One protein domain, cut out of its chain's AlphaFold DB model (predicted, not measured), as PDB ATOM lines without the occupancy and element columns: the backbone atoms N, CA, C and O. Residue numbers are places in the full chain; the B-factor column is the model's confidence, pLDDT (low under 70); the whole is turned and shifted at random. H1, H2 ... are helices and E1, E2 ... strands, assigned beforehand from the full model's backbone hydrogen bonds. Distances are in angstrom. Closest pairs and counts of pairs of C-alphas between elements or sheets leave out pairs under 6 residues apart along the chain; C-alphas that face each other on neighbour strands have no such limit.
ATOM      1  N   GLN A  43     -13.345  22.800  -7.535       55.00
ATOM      2  CA  GLN A  43     -12.891  21.511  -7.022       55.00
ATOM      3  C   GLN A  43     -13.668  21.221  -5.735       55.00
ATOM      4  O   GLN A  43     -13.171  21.434  -4.633       55.00
ATOM      5  N   HIS A  44     -14.912  20.776  -5.875       63.50
ATOM      6  CA  HIS A  44     -15.687  20.293  -4.748       63.50
ATOM      7  C   HIS A  44     -14.897  19.190  -4.023       63.50
ATOM      8  O   HIS A  44     -14.500  18.180  -4.616       63.50
ATOM      9  N   LYS A  45     -14.630  19.387  -2.729       77.38
ATOM     10  CA  LYS A  45     -13.906  18.405  -1.922       77.38
ATOM     11  C   LYS A  45     -14.825  17.221  -1.631       77.38
ATOM     12  O   LYS A  45     -15.912  17.396  -1.085       77.38
ATOM     13  N   LYS A  46     -14.398  16.012  -2.006       84.62
ATOM     14  CA  LYS A  46     -15.145  14.785  -1.702       84.62
ATOM     15  C   LYS A  46     -15.169  14.538  -0.197       84.62
ATOM     16  O   LYS A  46     -14.138  14.670   0.464       84.62
ATOM     17  N   ARG A  47     -16.324  14.132   0.326       83.12
ATOM     18  CA  ARG A  47     -16.463  13.725   1.727       83.12
ATOM     19  C   ARG A  47     -15.730  12.415   1.979       83.12
ATOM     20  O   ARG A  47     -15.682  11.532   1.126       83.12
ATOM     21  N   THR A  48     -15.228  12.263   3.196       91.31
ATOM     22  CA  THR A  48     -14.696  10.996   3.731       91.31
ATOM     23  C   THR A  48     -15.657  10.328   4.720       91.31
ATOM     24  O   THR A  48     -15.321   9.324   5.343       91.31
ATOM     25  N   TRP A  49     -16.851  10.893   4.871       86.12
ATOM     26  CA  TRP A  49     -17.874  10.527   5.841       86.12
ATOM     27  C   TRP A  49     -19.259  10.629   5.185       86.12
ATOM     28  O   TRP A  49     -19.420  11.270   4.144       86.12
ATOM     29  N   LEU A  50     -20.261   9.985   5.783       84.81
ATOM     30  CA  LEU A  50     -21.642   9.986   5.299       84.81
ATOM     31  C   LEU A  50     -22.610  10.330   6.429       84.81
ATOM     32  O   LEU A  50     -22.354  10.021   7.592       84.81
ATOM     33  N   TYR A  51     -23.729  10.951   6.073       84.12
ATOM     34  CA  TYR A  51     -24.855  11.125   6.984       84.12
ATOM     35  C   TYR A  51     -25.687   9.843   7.017       84.12
ATOM     36  O   TYR A  51     -25.936   9.233   5.978       84.12
ATOM     37  N   ILE A  52     -26.124   9.441   8.209       89.12
ATOM     38  CA  ILE A  52     -26.928   8.224   8.394       89.12
ATOM     39  C   ILE A  52     -28.392   8.475   8.001       89.12
ATOM     40  O   ILE A  52     -29.052   7.593   7.461       89.12
ATOM     41  N   MET A  53     -28.889   9.687   8.254       92.19
ATOM     42  CA  MET A  53     -30.257  10.097   7.938       92.19
ATOM     43  C   MET A  53     -30.305  10.849   6.601       92.19
ATOM     44  O   MET A  53     -29.342  11.550   6.278       92.19
ATOM     45  N   PRO A  54     -31.400  10.746   5.825       92.69
ATOM     46  CA  PRO A  54     -31.560  11.506   4.586       92.69
ATOM     47  C   PRO A  54     -31.655  13.021   4.856       92.69
ATOM     48  O   PRO A  54     -32.048  13.410   5.958       92.69
ATOM     49  N   PRO A  55     -31.366  13.890   3.864       92.94
ATOM     50  CA  PRO A  55     -31.472  15.345   4.030       92.94
ATOM     51  C   PRO A  55     -32.859  15.802   4.502       92.94
ATOM     52  O   PRO A  55     -32.971  16.723   5.308       92.94
ATOM     53  N   SER A  56     -33.914  15.109   4.066       91.00
ATOM     54  CA  SER A  56     -35.300  15.389   4.455       91.00
ATOM     55  C   SER A  56     -35.558  15.261   5.960       91.00
ATOM     56  O   SER A  56     -36.409  15.976   6.480       91.00
ATOM     57  N   ALA A  57     -34.800  14.427   6.683       89.75
ATOM     58  CA  ALA A  57     -34.890  14.331   8.143       89.75
ATOM     59  C   ALA A  57     -34.404  15.605   8.858       89.75
ATOM     60  O   ALA A  57     -34.721  15.814  10.024       89.75
ATOM     61  N   TYR A  58     -33.644  16.442   8.151       88.25
ATOM     62  CA  TYR A  58     -33.158  17.740   8.609       88.25
ATOM     63  C   TYR A  58     -33.880  18.898   7.910       88.25
ATOM     64  O   TYR A  58     -33.384  20.021   7.929       88.25
ATOM     65  N   GLU A  59     -35.021  18.637   7.264       90.00
ATOM     66  CA  GLU A  59     -35.782  19.628   6.487       90.00
ATOM     67  C   GLU A  59     -34.950  20.311   5.384       90.00
ATOM     68  O   GLU A  59     -35.243  21.430   4.942       90.00
ATOM     69  N   ILE A  60     -33.906  19.618   4.912       92.12
ATOM     70  CA  ILE A  60     -33.044  20.108   3.844       92.12
ATOM     71  C   ILE A  60     -33.698  19.827   2.485       92.12
ATOM     72  O   ILE A  60     -34.182  18.728   2.212       92.12
ATOM     73  N   SER A  61     -33.698  20.834   1.619       94.00
ATOM     74  CA  SER A  61     -34.297  20.851   0.288       94.00
ATOM     75  C   SER A  61     -33.431  21.652  -0.688       94.00
ATOM     76  O   SER A  61     -32.487  22.342  -0.303       94.00
ATOM     77  N   CYS A  62     -33.736  21.557  -1.981       91.56
ATOM     78  CA  CYS A  62     -33.007  22.298  -3.005       91.56
ATOM     79  C   CYS A  62     -33.293  23.806  -2.899       91.56
ATOM     80  O   CYS A  62     -34.446  24.225  -2.978       91.56
ATOM     81  N   ASP A  63     -32.255  24.637  -2.850       87.12
ATOM     82  CA  ASP A  63     -32.355  26.106  -2.840       87.12
ATOM     83  C   ASP A  63     -32.882  26.699  -4.160       87.12
ATOM     84  O   ASP A  63     -33.295  27.856  -4.202       87.12
ATOM     85  N   LYS A  64     -32.870  25.926  -5.254       89.69
ATOM     86  CA  LYS A  64     -33.341  26.374  -6.576       89.69
ATOM     87  C   LYS A  64     -34.786  25.997  -6.867       89.69
ATOM     88  O   LYS A  64     -35.521  26.803  -7.427       89.69
ATOM     89  N   CYS A  65     -35.180  24.766  -6.544       91.62
ATOM     90  CA  CYS A  65     -36.499  24.238  -6.904       91.62
ATOM     91  C   CYS A  65     -37.350  23.804  -5.707       91.62
ATOM     92  O   CYS A  65     -38.423  23.240  -5.923       91.62
ATOM     93  N   SER A  66     -36.851  23.972  -4.475       92.31
ATOM     94  CA  SER A  66     -37.497  23.516  -3.231       92.31
ATOM     95  C   SER A  66     -37.917  22.042  -3.276       92.31
ATOM     96  O   SER A  66     -38.898  21.627  -2.667       92.31
ATOM     97  N   GLY A  67     -37.204  21.252  -4.082       91.56
ATOM     98  CA  GLY A  67     -37.457  19.833  -4.270       91.56
ATOM     99  C   GLY A  67     -36.715  18.992  -3.244       91.56
ATOM    100  O   GLY A  67     -35.819  19.477  -2.555       91.56
ATOM    101  N   GLU A  68     -37.080  17.717  -3.197       94.50
ATOM    102  CA  GLU A  68     -36.346  16.703  -2.449       94.50
ATOM    103  C   GLU A  68     -34.916  16.566  -2.985       94.50
ATOM    104  O   GLU A  68     -34.672  16.716  -4.189       94.50
ATOM    105  N   VAL A  69     -33.981  16.320  -2.073       95.38
ATOM    106  CA  VAL A  69     -32.547  16.247  -2.354       95.38
ATOM    107  C   VAL A  69     -31.930  15.022  -1.702       95.38
ATOM    108  O   VAL A  69     -32.457  14.466  -0.738       95.38
ATOM    109  N   GLU A  70     -30.773  14.641  -2.220       95.44
ATOM    110  CA  GLU A  70     -29.924  13.581  -1.697       95.44
ATOM    111  C   GLU A  70     -28.606  14.178  -1.201       95.44
ATOM    112  O   GLU A  70     -28.212  15.287  -1.575       95.44
ATOM    113  N   TRP A  71     -27.892  13.456  -0.342       93.94
ATOM    114  CA  TRP A  71     -26.554  13.885   0.042       93.94
ATOM    115  C   TRP A  71     -25.607  13.779  -1.151       93.94
ATOM    116  O   TRP A  71     -25.431  12.703  -1.713       93.94
ATOM    117  N   SER A  72     -24.977  14.898  -1.504       91.75
ATOM    118  CA  SER A  72     -23.904  14.919  -2.497       91.75
ATOM    119  C   SER A  72     -22.682  14.126  -2.009       91.75
ATOM    120  O   SER A  72     -22.452  13.985  -0.807       91.75
ATOM    121  N   GLU A  73     -21.835  13.655  -2.927       85.62
ATOM    122  CA  GLU A  73     -20.506  13.132  -2.571       85.62
ATOM    123  C   GLU A  73     -19.538  14.237  -2.104       85.62
ATOM    124  O   GLU A  73     -18.475  13.953  -1.545       85.62
ATOM    125  N   TYR A  74     -19.910  15.500  -2.309       85.12
ATOM    126  CA  TYR A  74     -19.101  16.676  -2.028       85.12
ATOM    127  C   TYR A  74     -19.493  17.366  -0.723       85.12
ATOM    128  O   TYR A  74     -20.670  17.425  -0.365       85.12
ATOM    129  N   GLU A  75     -18.508  17.869   0.021       81.94
ATOM    130  CA  GLU A  75     -18.722  18.640   1.254       81.94
ATOM    131  C   GLU A  75     -19.604  19.876   0.983       81.94
ATOM    132  O   GLU A  75     -19.519  20.485  -0.080       81.94
ATOM    133  N   HIS A  76     -20.472  20.223   1.943       82.06
ATOM    134  CA  HIS A  76     -21.375  21.388   1.883       82.06
ATOM    135  C   HIS A  76     -22.343  21.435   0.687       82.06
ATOM    136  O   HIS A  76     -22.835  22.502   0.334       82.06
ATOM    137  N   CYS A  77     -22.625  20.294   0.055       87.94
ATOM    138  CA  CYS A  77     -23.540  20.202  -1.083       87.94
ATOM    139  C   CYS A  77     -24.653  19.171  -0.851       87.94
ATOM    140  O   CYS A  77     -24.513  18.200  -0.112       87.94
ATOM    141  N   VAL A  78     -25.754  19.321  -1.561       90.50
ATOM    142  CA  VAL A  78     -26.788  18.311  -1.755       90.50
ATOM    143  C   VAL A  78     -26.995  18.119  -3.250       90.50
ATOM    144  O   VAL A  78     -26.910  19.066  -4.033       90.50
ATOM    145  N   TRP A  79     -27.243  16.881  -3.653       93.44
ATOM    146  CA  TRP A  79     -27.593  16.558  -5.024       93.44
ATOM    147  C   TRP A  79     -29.094  16.755  -5.211       93.44
ATOM    148  O   TRP A  79     -29.899  16.207  -4.459       93.44
ATOM    149  N   CYS A  80     -29.488  17.531  -6.218       93.50
ATOM    150  CA  CYS A  80     -30.892  17.695  -6.578       93.50
ATOM    151  C   CYS A  80     -31.229  16.850  -7.817       93.50
ATOM    152  O   CYS A  80     -30.854  17.244  -8.926       93.50
ATOM    153  N   PRO A  81     -32.013  15.757  -7.702       91.62
ATOM    154  CA  PRO A  81     -32.391  14.927  -8.849       91.62
ATOM    155  C   PRO A  81     -33.207  15.675  -9.913       91.62
ATOM    156  O   PRO A  81     -33.143  15.341 -11.094       91.62
ATOM    157  N   LYS A  82     -33.969  16.702  -9.506       91.62
ATOM    158  CA  LYS A  82     -34.785  17.522 -10.418       91.62
ATOM    159  C   LYS A  82     -33.947  18.517 -11.221       91.62
ATOM    160  O   LYS A  82     -34.206  18.703 -12.405       91.62
ATOM    161  N   CYS A  83     -32.972  19.165 -10.582       85.12
ATOM    162  CA  CYS A  83     -32.110  20.160 -11.226       85.12
ATOM    163  C   CYS A  83     -30.850  19.551 -11.852       85.12
ATOM    164  O   CYS A  83     -30.221  20.211 -12.669       85.12
ATOM    165  N   GLN A  84     -30.499  18.316 -11.480       90.12
ATOM    166  CA  GLN A  84     -29.279  17.617 -11.892       90.12
ATOM    167  C   GLN A  84     -28.001  18.417 -11.605       90.12
ATOM    168  O   GLN A  84     -27.102  18.505 -12.443       90.12
ATOM    169  N   ILE A  85     -27.944  19.021 -10.419       84.69
ATOM    170  CA  ILE A  85     -26.802  19.801  -9.938       84.69
ATOM    171  C   ILE A  85     -26.513  19.466  -8.478       84.69
ATOM    172  O   ILE A  85     -27.435  19.187  -7.703       84.69
ATOM    173  N   ASP A  86     -25.242  19.573  -8.112       86.19
ATOM    174  CA  ASP A  86     -24.822  19.767  -6.732       86.19
ATOM    175  C   ASP A  86     -25.034  21.233  -6.360       86.19
ATOM    176  O   ASP A  86     -24.651  22.144  -7.097       86.19
ATOM    177  N   THR A  87     -25.697  21.469  -5.237       83.38
ATOM    178  CA  THR A  87     -26.038  22.814  -4.771       83.38
ATOM    179  C   THR A  87     -25.948  22.864  -3.249       83.38
ATOM    180  O   THR A  87     -26.095  21.814  -2.629       83.38
ATOM    181  N   PRO A  88     -25.737  24.022  -2.604       84.38
ATOM    182  CA  PRO A  88     -25.674  24.089  -1.142       84.38
ATOM    183  C   PRO A  88     -26.946  23.581  -0.445       84.38
ATOM    184  O   PRO A  88     -26.877  23.056   0.660       84.38
ATOM    185  N   GLY A  89     -28.100  23.676  -1.120       87.62
ATOM    186  CA  GLY A  89     -29.402  23.417  -0.509       87.62
ATOM    187  C   GLY A  89     -29.839  24.581   0.380       87.62
ATOM    188  O   GLY A  89     -29.196  25.629   0.411       87.62
ATOM    189  N   ASN A  90     -30.968  24.422   1.062       87.12
ATOM    190  CA  ASN A  90     -31.287  25.265   2.210       87.12
ATOM    191  C   ASN A  90     -30.577  24.721   3.467       87.12
ATOM    192  O   ASN A  90     -30.137  23.575   3.527       87.12
ATOM    193  N   ASP A  91     -30.529  25.541   4.504       79.31
ATOM    194  CA  ASP A  91     -29.887  25.206   5.777       79.31
ATOM    195  C   ASP A  91     -30.749  24.293   6.684       79.31
ATOM    196  O   ASP A  91     -30.340  23.936   7.792       79.31
ATOM    197  N   GLY A  92     -31.955  23.917   6.238       84.06
ATOM    198  CA  GLY A  92     -32.877  23.045   6.973       84.06
ATOM    199  C   GLY A  92     -33.186  23.532   8.394       84.06
ATOM    200  O   GLY A  92     -33.217  24.742   8.652       84.06
ATOM    201  N   VAL A  93     -33.350  22.592   9.337       78.38
ATOM    202  CA  VAL A  93     -33.633  22.900  10.760       78.38
ATOM    203  C   VAL A  93     -32.534  23.739  11.418       78.38
ATOM    204  O   VAL A  93     -32.774  24.378  12.438       78.38
ATOM    205  N   PHE A  94     -31.327  23.741  10.848       71.19
ATOM    206  CA  PHE A  94     -30.164  24.422  11.413       71.19
ATOM    207  C   PHE A  94     -30.128  25.926  11.104       71.19
ATOM    208  O   PHE A  94     -29.342  26.640  11.720       71.19
ATOM    209  N   SER A  95     -30.987  26.426  10.205       68.88
ATOM    210  CA  SER A  95     -31.180  27.880  10.012       68.88
ATOM    211  C   SER A  95     -32.197  28.515  10.949       68.88
ATOM    212  O   SER A  95     -32.264  29.742  11.045       68.88
TER     213      SER A  95
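Overview. This is residues 43 to 95 of the 137 residues of an uncharacterized protein of Deltaproteobacteria bacterium (UniProt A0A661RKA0). This is a small domain built mostly of loops, with little regular structure: a short hairpin, E1 and E2, lies away from two tiny helices, H1 and H2, that come together, and residues 43 to 54 run along the outside. The printed part has 53 residues, of which 14 are in named elements, in the order H1, E1, E2, H2; the class is mixed, the sheet antiparallel. It is compact, radius of gyration of the C-alphas 10.2 A, spanning 26 by 22 by 17 A.

Arrangement. Look first at H1, residues 55 to 58, which only just touches H2, residues 92 to 95, with 3 pairs of C-alphas within 8 A; the closest, Tyr 58 and Gly 92, are 5.6 A apart. Both helices are too short for an O i to N i+4 pair; each has its one O i to N i+3 pair within hydrogen-bond range. Residues 70 to 71 pair antiparallel with residues 78 to 79 of E1, residues 78 to 80. E1 and E2, residues 85 to 87, form a hairpin at 141 degrees, with N 78 and O 87 2.7 A apart. H1 and E2 are apart.

Along the chain. Find C-alpha 55 at (-31.472, 15.345, 4.030), where H1 begins, 5.4 A long. E1 is 6.4 A long, E2 6.0 A. H2, 6.0 A, ends at C-alpha 95, (-31.180, 27.880, 10.012).

Size, cuts and confidence. The C-alphas of Gln 43 and Ala 57, the two farthest apart, are 27.7 A apart. The printed part has no cut; the link H1 to E1 is long, 19 residues. Residues 43 to 44 and 95 have pLDDT under 70.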